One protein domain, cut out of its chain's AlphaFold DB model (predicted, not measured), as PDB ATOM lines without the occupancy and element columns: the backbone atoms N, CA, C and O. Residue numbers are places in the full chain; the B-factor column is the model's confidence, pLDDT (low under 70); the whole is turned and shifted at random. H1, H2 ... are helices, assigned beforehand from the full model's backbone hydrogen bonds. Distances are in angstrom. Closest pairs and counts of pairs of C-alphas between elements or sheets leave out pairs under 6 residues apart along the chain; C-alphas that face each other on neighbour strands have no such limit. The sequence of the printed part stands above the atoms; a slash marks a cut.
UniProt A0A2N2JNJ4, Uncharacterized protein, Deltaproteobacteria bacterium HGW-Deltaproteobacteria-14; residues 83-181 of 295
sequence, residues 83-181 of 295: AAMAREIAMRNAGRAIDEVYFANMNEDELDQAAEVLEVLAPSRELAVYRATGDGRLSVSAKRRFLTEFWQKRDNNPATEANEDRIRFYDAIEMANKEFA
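This is residues 83 to 181 of the 295 residues of an uncharacterized protein of Deltaproteobacteria bacterium HGW-Deltaproteobacteria-14 (UniProt A0A2N2JNJ4). Four short helices, H2 to H5, cluster roughly aligned; the longest helix, H6, stands crosswise at one side, residues 174 to 181 sticking out, and H1 lies farthest out, near H2. The printed part has 99 residues, with six named helices in the order H1 to H6 along the chain and no named strand; its class is all helix, with 69 of the 99 residues in the named helices, and it is compact, with a radius of gyration of the C-alphas of 14.1 A and spans of 41 by 35 by 27 A.

H6, residues 164 to 180, is close but not clearly touching H5, residues 140 to 152, about perpendicular at 76 degrees; their closest C-alphas, Trp 151 and Arg 166, are 6.2 A apart. H5 touches H2, residues 99 to 104, at C-alphas Asp 99 and Thr 148, 5.3 A. H5 touches H3, residues 108 to 120, at C-alphas Glu 108 and Val 140, 5.9 A. H3 and H4, residues 124 to 131, form a helical hairpin, only just touching with 3 pairs of C-alphas within 8 A. H1, residues 83 to 94, is close but not clearly touching H2. Every O i to N i+4 pair is within hydrogen-bond range except in H3, 5 of 9, and H4, 2 of 4.

H6 runs 23.5 A from C-alpha 164 at (44.473, -18.173, -3.142). H1 begins at (36.494, -26.516, 23.189).

The printed part has no cut. The link H5 to H6 is long. Residues 84 to 95 are under pLDDT 70.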
ATOM      1  N   ALA A  83      37.579 -26.480  24.170       70.62
ATOM      2  CA  ALA A  83      36.494 -26.516  23.189       70.62
ATOM      3  C   ALA A  83      36.146 -25.118  22.652       70.62
ATOM      4  O   ALA A  83      35.855 -24.966  21.463       70.62
ATOM      5  N   ALA A  84      36.198 -24.089  23.504       68.69
ATOM      6  CA  ALA A  84      36.030 -22.699  23.093       68.69
ATOM      7  C   ALA A  84      37.161 -22.261  22.148       68.69
ATOM      8  O   ALA A  84      36.881 -21.757  21.061       68.69
ATOM      9  N   MET A  85      38.415 -22.551  22.505       66.81
ATOM     10  CA  MET A  85      39.589 -22.298  21.665       66.81
ATOM     11  C   MET A  85      39.536 -23.097  20.361       66.81
ATOM     12  O   MET A  85      39.776 -22.541  19.299       66.81
ATOM     13  N   ALA A  86      39.168 -24.379  20.397       69.94
ATOM     14  CA  ALA A  86      39.051 -25.217  19.206       69.94
ATOM     15  C   ALA A  86      37.956 -24.711  18.260       69.94
ATOM     16  O   ALA A  86      38.145 -24.703  17.046       69.94
ATOM     17  N   ARG A  87      36.823 -24.247  18.799       67.44
ATOM     18  CA  ARG A  87      35.749 -23.638  18.009       67.44
ATOM     19  C   ARG A  87      36.179 -22.303  17.416       67.44
ATOM     20  O   ARG A  87      35.875 -22.046  16.256       67.44
ATOM     21  N   GLU A  88      36.904 -21.487  18.173       65.31
ATOM     22  CA  GLU A  88      37.488 -20.244  17.675       65.31
ATOM     23  C   GLU A  88      38.505 -20.516  16.557       65.31
ATOM     24  O   GLU A  88      38.416 -19.911  15.493       65.31
ATOM     25  N   ILE A  89      39.403 -21.489  16.735       68.94
ATOM     26  CA  ILE A  89      40.349 -21.943  15.706       68.94
ATOM     27  C   ILE A  89      39.593 -22.449  14.473       68.94
ATOM     28  O   ILE A  89      39.922 -22.069  13.355       68.94
ATOM     29  N   ALA A  90      38.552 -23.265  14.648       64.06
ATOM     30  CA  ALA A  90      37.749 -23.784  13.544       64.06
ATOM     31  C   ALA A  90      37.007 -22.667  12.791       64.06
ATOM     32  O   ALA A  90      36.970 -22.685  11.564       64.06
ATOM     33  N   MET A  91      36.463 -21.674  13.501       62.88
ATOM     34  CA  MET A  91      35.835 -20.494  12.900       62.88
ATOM     35  C   MET A  91      36.854 -19.635  12.143       62.88
ATOM     36  O   MET A  91      36.596 -19.252  11.000       62.88
ATOM     37  N   ARG A  92      38.034 -19.394  12.731       61.12
ATOM     38  CA  ARG A  92      39.156 -18.702  12.072       61.12
ATOM     39  C   ARG A  92      39.604 -19.450  10.812       61.12
ATOM     40  O   ARG A  92      39.823 -18.824   9.780       61.12
ATOM     41  N   ASN A  93      39.674 -20.779  10.865       65.00
ATOM     42  CA  ASN A  93      40.067 -21.617   9.733       65.00
ATOM     43  C   ASN A  93      39.004 -21.644   8.626       65.00
ATOM     44  O   ASN A  93      39.354 -21.528   7.456       65.00
ATOM     45  N   ALA A  94      37.717 -21.740   8.975       62.62
ATOM     46  CA  ALA A  94      36.617 -21.741   8.007       62.62
ATOM     47  C   ALA A  94      36.498 -20.407   7.250       62.62
ATOM     48  O   ALA A  94      36.146 -20.387   6.075       62.62
ATOM     49  N   GLY A  95      36.834 -19.294   7.907       69.06
ATOM     50  CA  GLY A  95      36.829 -17.958   7.314       69.06
ATOM     51  C   GLY A  95      38.101 -17.570   6.563       69.06
ATOM     52  O   GLY A  95      38.123 -16.515   5.937       69.06
ATOM     53  N   ARG A  96      39.164 -18.387   6.610       73.06
ATOM     54  CA  ARG A  96      40.472 -18.029   6.032       73.06
ATOM     55  C   ARG A  96      40.448 -17.939   4.509       73.06
ATOM     56  O   ARG A  96      41.290 -17.251   3.958       73.06
ATOM     57  N   ALA A  97      39.499 -18.594   3.841       80.75
ATOM     58  CA  ALA A  97      39.353 -18.540   2.389       80.75
ATOM     59  C   ALA A  97      38.807 -17.192   1.896       80.75
ATOM     60  O   ALA A  97      39.315 -16.638   0.927       80.75
ATOM     61  N   ILE A  98      37.854 -16.607   2.614       88.12
ATOM     62  CA  ILE A  98      37.112 -15.430   2.159       88.12
ATOM     63  C   ILE A  98      37.744 -14.173   2.760       88.12
ATOM     64  O   ILE A  98      37.862 -14.067   3.979       88.12
ATOM     65  N   ASP A  99      38.166 -13.213   1.934       91.00
ATOM     66  CA  ASP A  99      38.846 -11.978   2.379       91.00
ATOM     67  C   ASP A  99      38.061 -11.211   3.446       91.00
ATOM     68  O   ASP A  99      38.606 -10.864   4.495       91.00
ATOM     69  N   GLU A 100      36.765 -11.007   3.220       90.81
ATOM     70  CA  GLU A 100      35.880 -10.317   4.163       90.81
ATOM     71  C   GLU A 100      35.825 -11.004   5.526       90.81
ATOM     72  O   GLU A 100      35.968 -10.342   6.552       90.81
ATOM     73  N   VAL A 101      35.669 -12.331   5.550       88.81
ATOM     74  CA  VAL A 101      35.566 -13.096   6.799       88.81
ATOM     75  C   VAL A 101      36.913 -13.132   7.522       88.81
ATOM     76  O   VAL A 101      36.967 -12.954   8.739       88.81
ATOM     77  N   TYR A 102      38.008 -13.308   6.785       91.00
ATOM     78  CA  TYR A 102      39.358 -13.335   7.338       91.00
ATOM     79  C   TYR A 102      39.707 -12.034   8.069       91.00
ATOM     80  O   TYR A 102      40.069 -12.077   9.245       91.00
ATOM     81  N   PHE A 103      39.526 -10.876   7.425       94.44
ATOM     82  CA  PHE A 103      39.837  -9.586   8.047       94.44
ATOM     83  C   PHE A 103      38.778  -9.145   9.072       94.44
ATOM     84  O   PHE A 103      39.109  -8.448  10.034       94.44
ATOM     85  N   ALA A 104      37.513  -9.566   8.936       90.00
ATOM     86  CA  ALA A 104      36.482  -9.301   9.945       90.00
ATOM     87  C   ALA A 104      36.820  -9.904  11.315       90.00
ATOM     88  O   ALA A 104      36.520  -9.288  12.339       90.00
ATOM     89  N   ASN A 105      37.488 -11.060  11.326       87.56
ATOM     90  CA  ASN A 105      37.877 -11.770  12.542       87.56
ATOM     91  C   ASN A 105      39.165 -11.241  13.197       87.56
ATOM     92  O   ASN A 105      39.524 -11.721  14.269       87.56
ATOM     93  N   MET A 106      39.845 -10.264  12.589       89.25
ATOM     94  CA  MET A 106      41.065  -9.665  13.138       89.25
ATOM     95  C   MET A 106      40.772  -8.446  14.017       89.25
ATOM     96  O   MET A 106      39.897  -7.624  13.708       89.25
ATOM     97  N   ASN A 107      41.535  -8.302  15.098       91.81
ATOM     98  CA  ASN A 107      41.611  -7.071  15.884       91.81
ATOM     99  C   ASN A 107      42.504  -6.015  15.194       91.81
ATOM    100  O   ASN A 107      43.078  -6.259  14.137       91.81
ATOM    101  N   GLU A 108      42.592  -4.810  15.761       94.12
ATOM    102  CA  GLU A 108      43.332  -3.710  15.127       94.12
ATOM    103  C   GLU A 108      44.836  -3.984  14.968       94.12
ATOM    104  O   GLU A 108      45.389  -3.668  13.915       94.12
ATOM    105  N   ASP A 109      45.475  -4.610  15.958       95.38
ATOM    106  CA  ASP A 109      46.905  -4.934  15.913       95.38
ATOM    107  C   ASP A 109      47.193  -6.032  14.879       95.38
ATOM    108  O   ASP A 109      48.175  -5.950  14.141       95.38
ATOM    109  N   GLU A 110      46.322  -7.043  14.782       94.81
ATOM    110  CA  GLU A 110      46.401  -8.095  13.761       94.81
ATOM    111  C   GLU A 110      46.244  -7.510  12.346       94.81
ATOM    112  O   GLU A 110      46.986  -7.890  11.439       94.81
ATOM    113  N   LEU A 111      45.337  -6.542  12.155       97.31
ATOM    114  CA  LEU A 111      45.180  -5.833  10.879       97.31
ATOM    115  C   LEU A 111      46.432  -5.017  10.535       97.31
ATOM    116  O   LEU A 111      46.889  -5.043   9.393       97.31
ATOM    117  N   ASP A 112      47.010  -4.316  11.512       97.38
ATOM    118  CA  ASP A 112      48.220  -3.516  11.301       97.38
ATOM    119  C   ASP A 112      49.427  -4.393  10.946       97.38
ATOM    120  O   ASP A 112      50.161  -4.061  10.014       97.38
ATOM    121  N   GLN A 113      49.579  -5.555  11.585       96.06
ATOM    122  CA  GLN A 113      50.587  -6.552  11.207       96.06
ATOM    123  C   GLN A 113      50.338  -7.117   9.800       96.06
ATOM    124  O   GLN A 113      51.269  -7.232   8.999       96.06
ATOM    125  N   ALA A 114      49.080  -7.430   9.467       96.88
ATOM    126  CA  ALA A 114      48.699  -7.929   8.148       96.88
ATOM    127  C   ALA A 114      48.939  -6.899   7.031       96.88
ATOM    128  O   ALA A 114      49.204  -7.291   5.892       96.88
ATOM    129  N   ALA A 115      48.857  -5.604   7.343       97.81
ATOM    130  CA  ALA A 115      49.148  -4.510   6.423       97.81
ATOM    131  C   ALA A 115      50.646  -4.191   6.313       97.81
ATOM    132  O   ALA A 115      51.111  -3.815   5.237       97.81
ATOM    133  N   GLU A 116      51.411  -4.331   7.400       96.50
ATOM    134  CA  GLU A 116      52.850  -4.042   7.430       96.50
ATOM    135  C   GLU A 116      53.605  -4.881   6.395       96.50
ATOM    136  O   GLU A 116      54.393  -4.360   5.606       96.50
ATOM    137  N   VAL A 117      53.300  -6.176   6.334       96.94
ATOM    138  CA  VAL A 117      53.975  -7.121   5.435       96.94
ATOM    139  C   VAL A 117      53.705  -6.850   3.953       96.94
ATOM    140  O   VAL A 117      54.481  -7.281   3.098       96.94
ATOM    141  N   LEU A 118      52.651  -6.092   3.624       96.56
ATOM    142  CA  LEU A 118      52.324  -5.728   2.242       96.56
ATOM    143  C   LEU A 118      53.405  -4.854   1.590       96.56
ATOM    144  O   LEU A 118      53.404  -4.722   0.371       96.56
ATOM    145  N   GLU A 119      54.357  -4.318   2.361       94.19
ATOM    146  CA  GLU A 119      55.573  -3.655   1.862       94.19
ATOM    147  C   GLU A 119      56.347  -4.469   0.832       94.19
ATOM    148  O   GLU A 119      56.953  -3.904  -0.077       94.19
ATOM    149  N   VAL A 120      56.332  -5.797   0.961       92.31
ATOM    150  CA  VAL A 120      57.036  -6.687   0.030       92.31
ATOM    151  C   VAL A 120      56.363  -6.694  -1.348       92.31
ATOM    152  O   VAL A 120      57.024  -6.905  -2.371       92.31
ATOM    153  N   LEU A 121      55.051  -6.439  -1.383       92.44
ATOM    154  CA  LEU A 121      54.201  -6.580  -2.562       92.44
ATOM    155  C   LEU A 121      53.800  -5.239  -3.190       92.44
ATOM    156  O   LEU A 121      53.633  -5.158  -4.407       92.44
ATOM    157  N   ALA A 122      53.616  -4.199  -2.380       93.12
ATOM    158  CA  ALA A 122      53.039  -2.929  -2.793       93.12
ATOM    159  C   ALA A 122      53.941  -1.741  -2.420       93.12
ATOM    160  O   ALA A 122      54.503  -1.693  -1.324       93.12
ATOM    161  N   PRO A 123      54.065  -0.735  -3.303       92.81
ATOM    162  CA  PRO A 123      54.875   0.441  -3.029       92.81
ATOM    163  C   PRO A 123      54.242   1.314  -1.938       92.81
ATOM    164  O   PRO A 123      53.019   1.404  -1.825       92.81
ATOM    165  N   SER A 124      55.066   2.088  -1.226       91.81
ATOM    166  CA  SER A 124      54.628   2.960  -0.122       91.81
ATOM    167  C   SER A 124      53.463   3.894  -0.471       91.81
ATOM    168  O   SER A 124      52.644   4.190   0.393       91.81
ATOM    169  N   ARG A 125      53.358   4.344  -1.731       94.12
ATOM    170  CA  ARG A 125      52.253   5.201  -2.202       94.12
ATOM    171  C   ARG A 125      50.886   4.512  -2.153       94.12
ATOM    172  O   ARG A 125      49.891   5.175  -1.900       94.12
ATOM    173  N   GLU A 126      50.838   3.204  -2.394       95.12
ATOM    174  CA  GLU A 126      49.598   2.426  -2.347       95.12
ATOM    175  C   GLU A 126      49.162   2.196  -0.896       95.12
ATOM    176  O   GLU A 126      47.981   2.280  -0.571       95.12
ATOM    177  N   LEU A 127      50.135   2.000  -0.004       96.44
ATOM    178  CA  LEU A 127      49.915   1.793   1.429       96.44
ATOM    179  C   LEU A 127      49.741   3.107   2.212       96.44
ATOM    180  O   LEU A 127      49.473   3.076   3.413       96.44
ATOM    181  N   ALA A 128      49.881   4.264   1.558       95.62
ATOM    182  CA  ALA A 128      49.876   5.574   2.210       95.62
ATOM    183  C   ALA A 128      48.573   5.849   2.973       95.62
ATOM    184  O   ALA A 128      48.617   6.362   4.089       95.62
ATOM    185  N   VAL A 129      47.427   5.458   2.404       94.94
ATOM    186  CA  VAL A 129      46.112   5.624   3.046       94.94
ATOM    187  C   VAL A 129      46.017   4.799   4.329       94.94
ATOM    188  O   VAL A 129      45.512   5.290   5.332       94.94
ATOM    189  N   TYR A 130      46.549   3.574   4.329       96.50
ATOM    190  CA  TYR A 130      46.552   2.720   5.517       96.50
ATOM    191  C   TYR A 130      47.468   3.271   6.622       96.50
ATOM    192  O   TYR A 130      47.148   3.190   7.804       96.50
ATOM    193  N   ARG A 131      48.605   3.861   6.235       94.44
ATOM    194  CA  ARG A 131      49.648   4.366   7.148       94.44
ATOM    195  C   ARG A 131      49.386   5.751   7.718       94.44
ATOM    196  O   ARG A 131      50.189   6.231   8.518       94.44
ATOM    197  N   ALA A 132      48.325   6.417   7.279       94.44
ATOM    198  CA  ALA A 132      47.994   7.742   7.761       94.44
ATOM    199  C   ALA A 132      47.797   7.739   9.290       94.44
ATOM    200  O   ALA A 132      47.273   6.793   9.881       94.44
ATOM    201  N   THR A 133      48.253   8.808   9.941       92.25
ATOM    202  CA  THR A 133      48.189   8.997  11.396       92.25
ATOM    203  C   THR A 133      47.388  10.256  11.738       92.25
ATOM    204  O   THR A 133      46.989  11.010  10.848       92.25
ATOM    205  N   GLY A 134      47.109  10.478  13.028       92.94
ATOM    206  CA  GLY A 134      46.280  11.602  13.479       92.94
ATOM    207  C   GLY A 134      44.872  11.539  12.883       92.94
ATOM    208  O   GLY A 134      44.279  10.461  12.823       92.94
ATOM    209  N   ASP A 135      44.375  12.671  12.387       89.81
ATOM    210  CA  ASP A 135      43.039  12.790  11.778       89.81
ATOM    211  C   ASP A 135      42.868  11.944  10.504       89.81
ATOM    212  O   ASP A 135      41.747  11.662  10.087       89.81
ATOM    213  N   GLY A 136      43.973  11.522   9.881       89.62
ATOM    214  CA  GLY A 136      43.964  10.635   8.719       89.62
ATOM    215  C   GLY A 136      43.941   9.143   9.061       89.62
ATOM    216  O   GLY A 136      43.846   8.329   8.145       89.62
ATOM    217  N   ARG A 137      44.048   8.757  10.343       93.88
ATOM    218  CA  ARG A 137      44.101   7.344  10.747       93.88
ATOM    219  C   ARG A 137      42.796   6.629  10.400       93.88
ATOM    220  O   ARG A 137      41.708   7.061  10.778       93.88
ATOM    221  N   LEU A 138      42.914   5.480   9.736       93.69
ATOM    222  CA  LEU A 138      41.769   4.627   9.436       93.69
ATOM    223  C   LEU A 138      41.155   4.040  10.713       93.69
ATOM    224  O   LEU A 138      41.863   3.554  11.595       93.69
ATOM    225  N   SER A 139      39.822   4.011  10.769       95.38
ATOM    226  CA  SER A 139      39.095   3.206  11.753       95.38
ATOM    227  C   SER A 139      39.307   1.711  11.494       95.38
ATOM    228  O   SER A 139      39.616   1.307  10.372       95.38
ATOM    229  N   VAL A 140      39.071   0.860  12.497       95.19
ATOM    230  CA  VAL A 140      39.185  -0.606  12.356       95.19
ATOM    231  C   VAL A 140      38.353  -1.132  11.178       95.19
ATOM    232  O   VAL A 140      38.846  -1.906  10.362       95.19
ATOM    233  N   SER A 141      37.111  -0.666  11.025       94.62
ATOM    234  CA  SER A 141      36.256  -1.049   9.893       94.62
ATOM    235  C   SER A 141      36.832  -0.605   8.544       94.62
ATOM    236  O   SER A 141      36.736  -1.344   7.565       94.62
ATOM    237  N   ALA A 142      37.459   0.574   8.482       95.00
ATOM    238  CA  ALA A 142      38.113   1.056   7.269       95.00
ATOM    239  C   ALA A 142      39.406   0.283   6.952       95.00
ATOM    240  O   ALA A 142      39.661   0.009   5.784       95.00
ATOM    241  N   LYS A 143      40.179  -0.132   7.966       98.00
ATOM    242  CA  LYS A 143      41.356  -1.007   7.806       98.00
ATOM    243  C   LYS A 143      40.978  -2.362   7.212       98.00
ATOM    244  O   LYS A 143      41.580  -2.783   6.228       98.00
ATOM    245  N   ARG A 144      39.935  -3.005   7.754       97.69
ATOM    246  CA  ARG A 144      39.388  -4.263   7.214       97.69
ATOM    247  C   ARG A 144      39.000  -4.110   5.754       97.69
ATOM    248  O   ARG A 144      39.471  -4.864   4.916       97.69
ATOM    249  N   ARG A 145      38.208  -3.079   5.450       96.94
ATOM    250  CA  ARG A 145      37.779  -2.785   4.082       96.94
ATOM    251  C   ARG A 145      38.966  -2.543   3.145       96.94
ATOM    252  O   ARG A 145      38.968  -3.078   2.044       96.94
ATOM    253  N   PHE A 146      39.970  -1.778   3.577       98.00
ATOM    254  CA  PHE A 146      41.181  -1.551   2.790       98.00
ATOM    255  C   PHE A 146      41.876  -2.871   2.444       98.00
ATOM    256  O   PHE A 146      42.189  -3.097   1.280       98.00
ATOM    257  N   LEU A 147      42.099  -3.743   3.433       98.25
ATOM    258  CA  LEU A 147      42.782  -5.024   3.234       98.25
ATOM    259  C   LEU A 147      41.971  -5.980   2.353       98.25
ATOM    260  O   LEU A 147      42.534  -6.590   1.447       98.25
ATOM    261  N   THR A 148      40.654  -6.053   2.554       96.62
ATOM    262  CA  THR A 148      39.752  -6.804   1.675       96.62
ATOM    263  C   THR A 148      39.859  -6.314   0.229       96.62
ATOM    264  O   THR A 148      40.141  -7.102  -0.668       96.62
ATOM    265  N   GLU A 149      39.701  -5.008  -0.017       96.31
ATOM    266  CA  GLU A 149      39.777  -4.446  -1.373       96.31
ATOM    267  C   GLU A 149      41.180  -4.594  -1.991       96.31
ATOM    268  O   GLU A 149      41.312  -4.745  -3.207       96.31
ATOM    269  N   PHE A 150      42.238  -4.524  -1.176       97.56
ATOM    270  CA  PHE A 150      43.622  -4.703  -1.614       97.56
ATOM    271  C   PHE A 150      43.845  -6.092  -2.220       97.56
ATOM    272  O   PHE A 150      44.501  -6.201  -3.262       97.56
ATOM    273  N   TRP A 151      43.295  -7.123  -1.574       96.88
ATOM    274  CA  TRP A 151      43.439  -8.517  -1.978       96.88
ATOM    275  C   TRP A 151      42.454  -8.927  -3.069       96.88
ATOM    276  O   TRP A 151      42.878  -9.575  -4.022       96.88
ATOM    277  N   GLN A 152      41.206  -8.453  -3.036       93.88
ATOM    278  CA  GLN A 152      40.239  -8.670  -4.121       93.88
ATOM    279  C   GLN A 152      40.752  -8.151  -5.474       93.88
ATOM    280  O   GLN A 152      40.551  -8.780  -6.505       93.88
ATOM    281  N   LYS A 153      41.471  -7.017  -5.491       94.81
ATOM    282  CA  LYS A 153      42.093  -6.475  -6.718       94.81
ATOM    283  C   LYS A 153      43.244  -7.330  -7.262       94.81
ATOM    284  O   LYS A 153      43.699  -7.078  -8.375       94.81
ATOM    285  N   ARG A 154      43.759  -8.265  -6.464       94.06
ATOM    286  CA  ARG A 154      44.925  -9.112  -6.758       94.06
ATOM    287  C   ARG A 154      44.575 -10.590  -6.878       94.06
ATOM    288  O   ARG A 154      45.477 -11.388  -7.100       94.06
ATOM    289  N   ASP A 155      43.302 -10.930  -6.725       93.88
ATOM    290  CA  ASP A 155      42.811 -12.286  -6.890       93.88
ATOM    291  C   ASP A 155      42.858 -12.679  -8.372       93.88
ATOM    292  O   ASP A 155      42.124 -12.133  -9.203       93.88
ATOM    293  N   ASN A 156      43.753 -13.605  -8.720       92.69
ATOM    294  CA  ASN A 156      43.864 -14.110 -10.087       92.69
ATOM    295  C   ASN A 156      42.741 -15.094 -10.458       92.69
ATOM    296  O   ASN A 156      42.597 -15.424 -11.638       92.69
ATOM    297  N   ASN A 157      41.959 -15.572  -9.488       90.56
ATOM    298  CA  ASN A 157      40.894 -16.544  -9.697       90.56
ATOM    299  C   ASN A 157      39.606 -16.158  -8.941       90.56
ATOM    300  O   ASN A 157      39.112 -16.924  -8.120       90.56
ATOM    301  N   PRO A 158      38.947 -15.045  -9.312       87.19
ATOM    302  CA  PRO A 158      37.737 -14.572  -8.629       87.19
ATOM    303  C   PRO A 158      36.511 -15.489  -8.822       87.19
ATOM    304  O   PRO A 158      35.408 -15.161  -8.388       87.19
ATOM    305  N   ALA A 159      36.663 -16.606  -9.544       85.12
ATOM    306  CA  ALA A 159      35.630 -17.623  -9.692       85.12
ATOM    307  C   ALA A 159      35.504 -18.513  -8.443       85.12
ATOM    308  O   ALA A 159      34.473 -19.168  -8.273       85.12
ATOM    309  N   THR A 160      36.530 -18.560  -7.589       85.31
ATOM    310  CA  THR A 160      36.478 -19.217  -6.283       85.31
ATOM    311  C   THR A 160      36.188 -18.187  -5.197       85.31
ATOM    312  O   THR A 160      36.512 -17.011  -5.302       85.31
ATOM    313  N   GLU A 161      35.544 -18.628  -4.118       84.31
ATOM    314  CA  GLU A 161      35.350 -17.781  -2.931       84.31
ATOM    315  C   GLU A 161      36.666 -17.583  -2.154       84.31
ATOM    316  O   GLU A 161      36.789 -16.699  -1.306       84.31
ATOM    317  N   ALA A 162      37.640 -18.458  -2.420       86.25
ATOM    318  CA  ALA A 162      38.945 -18.456  -1.799       86.25
ATOM    319  C   ALA A 162      39.907 -17.561  -2.579       86.25
ATOM    320  O   ALA A 162      40.244 -17.885  -3.706       86.25
ATOM    321  N   ASN A 163      40.442 -16.518  -1.946       93.62
ATOM    322  CA  ASN A 163      41.544 -15.765  -2.542       93.62
ATOM    323  C   ASN A 163      42.863 -16.521  -2.316       93.62
ATOM    324  O   ASN A 163      43.485 -16.406  -1.245       93.62
ATOM    325  N   GLU A 164      43.280 -17.335  -3.292       91.44
ATOM    326  CA  GLU A 164      44.473 -18.173  -3.142       91.44
ATOM    327  C   GLU A 164      45.774 -17.359  -3.138       91.44
ATOM    328  O   GLU A 164      46.756 -17.793  -2.536       91.44
ATOM    329  N   ASP A 165      45.796 -16.174  -3.753       93.19
ATOM    330  CA  ASP A 165      46.959 -15.280  -3.744       93.19
ATOM    331  C   ASP A 165      47.219 -14.694  -2.355       93.19
ATOM    332  O   ASP A 165      48.352 -14.744  -1.869       93.19
ATOM    333  N   ARG A 166      46.166 -14.229  -1.669       95.25
ATOM    334  CA  ARG A 166      46.261 -13.780  -0.274       95.25
ATOM    335  C   ARG A 166      46.753 -14.907   0.635       95.25
ATOM    336  O   ARG A 166      47.642 -14.687   1.459       95.25
ATOM    337  N   ILE A 167      46.169 -16.103   0.501       92.50
ATOM    338  CA  ILE A 167      46.544 -17.268   1.320       92.50
ATOM    339  C   ILE A 167      48.023 -17.598   1.115       92.50
ATOM    340  O   ILE A 167      48.784 -17.592   2.080       92.50
ATOM    341  N   ARG A 168      48.448 -17.798  -0.141       91.81
ATOM    342  CA  ARG A 168      49.849 -18.099  -0.471       91.81
ATOM    343  C   ARG A 168      50.805 -17.039   0.069       91.81
ATOM    344  O   ARG A 168      51.869 -17.389   0.571       91.81
ATOM    345  N   PHE A 169      50.439 -15.763  -0.025       95.25
ATOM    346  CA  PHE A 169      51.283 -14.675   0.451       95.25
ATOM    347  C   PHE A 169      51.471 -14.697   1.971       95.25
ATOM    348  O   PHE A 169      52.609 -14.677   2.439       95.25
ATOM    349  N   TYR A 170      50.391 -14.762   2.757       95.06
ATOM    350  CA  TYR A 170      50.525 -14.793   4.218       95.06
ATOM    351  C   TYR A 170      51.182 -16.090   4.712       95.06
ATOM    352  O   TYR A 170      51.970 -16.037   5.655       95.06
ATOM    353  N   ASP A 171      50.954 -17.222   4.039       93.00
ATOM    354  CA  ASP A 171      51.667 -18.473   4.328       93.00
ATOM    355  C   ASP A 171      53.176 -18.331   4.043       93.00
ATOM    356  O   ASP A 171      54.014 -18.783   4.826       93.00
ATOM    357  N   ALA A 172      53.553 -17.640   2.961       94.56
ATOM    358  CA  ALA A 172      54.953 -17.357   2.649       94.56
ATOM    359  C   ALA A 172      55.609 -16.424   3.681       94.56
ATOM    360  O   ALA A 172      56.775 -16.625   4.022       94.56
ATOM    361  N   ILE A 173      54.873 -15.442   4.215       96.81
ATOM    362  CA  ILE A 173      55.329 -14.580   5.317       96.81
ATOM    363  C   ILE A 173      55.579 -15.399   6.588       96.81
ATOM    364  O   ILE A 173      56.620 -15.235   7.228       96.81
ATOM    365  N   GLU A 174      54.649 -16.280   6.959       94.81
ATOM    366  CA  GLU A 174      54.789 -17.150   8.131       94.81
ATOM    367  C   GLU A 174      56.018 -18.058   7.995       94.81
ATOM    368  O   GLU A 174      56.854 -18.124   8.899       94.81
ATOM    369  N   MET A 175      56.185 -18.678   6.825       93.50
ATOM    370  CA  MET A 175      57.356 -19.496   6.520       93.50
ATOM    371  C   MET A 175      58.651 -18.683   6.544       93.50
ATOM    372  O   MET A 175      59.632 -19.124   7.138       93.50
ATOM    373  N   ALA A 176      58.664 -17.478   5.975       96.25
ATOM    374  CA  ALA A 176      59.840 -16.618   6.011       96.25
ATOM    375  C   ALA A 176      60.216 -16.230   7.447       96.25
ATOM    376  O   ALA A 176      61.390 -16.259   7.804       96.25
ATOM    377  N   ASN A 177      59.233 -15.915   8.294       95.56
ATOM    378  CA  ASN A 177      59.464 -15.653   9.712       95.56
ATOM    379  C   ASN A 177      60.016 -16.871  10.446       95.56
ATOM    380  O   ASN A 177      60.910 -16.727  11.272       95.56
ATOM    381  N   LYS A 178      59.516 -18.066  10.138       94.12
ATOM    382  CA  LYS A 178      59.999 -19.300  10.754       94.12
ATOM    383  C   LYS A 178      61.445 -19.620  10.371       94.12
ATOM    384  O   LYS A 178      62.223 -20.013  11.233       94.12
ATOM    385  N   GLU A 179      61.788 -19.469   9.096       91.81
ATOM    386  CA  GLU A 179      63.087 -19.894   8.561       91.81
ATOM    387  C   GLU A 179      64.185 -18.834   8.730       91.81
ATOM    388  O   GLU A 179      65.352 -19.181   8.913       91.81
ATOM    389  N   PHE A 180      63.828 -17.546   8.677       94.75
ATOM    390  CA  PHE A 180      64.797 -16.451   8.560       94.75
ATOM    391  C   PHE A 180      64.683 -15.389   9.656       94.75
ATOM    392  O   PHE A 180      65.331 -14.353   9.548       94.75
ATOM    393  N   ALA A 181      63.863 -15.583  10.696       93.12
ATOM    394  CA  ALA A 181      63.838 -14.626  11.800       93.12
ATOM    395  C   ALA A 181      65.200 -14.552  12.498       93.12
ATOM    396  O   ALA A 181      65.800 -15.558  12.877       93.12
TER     397      ALA A 181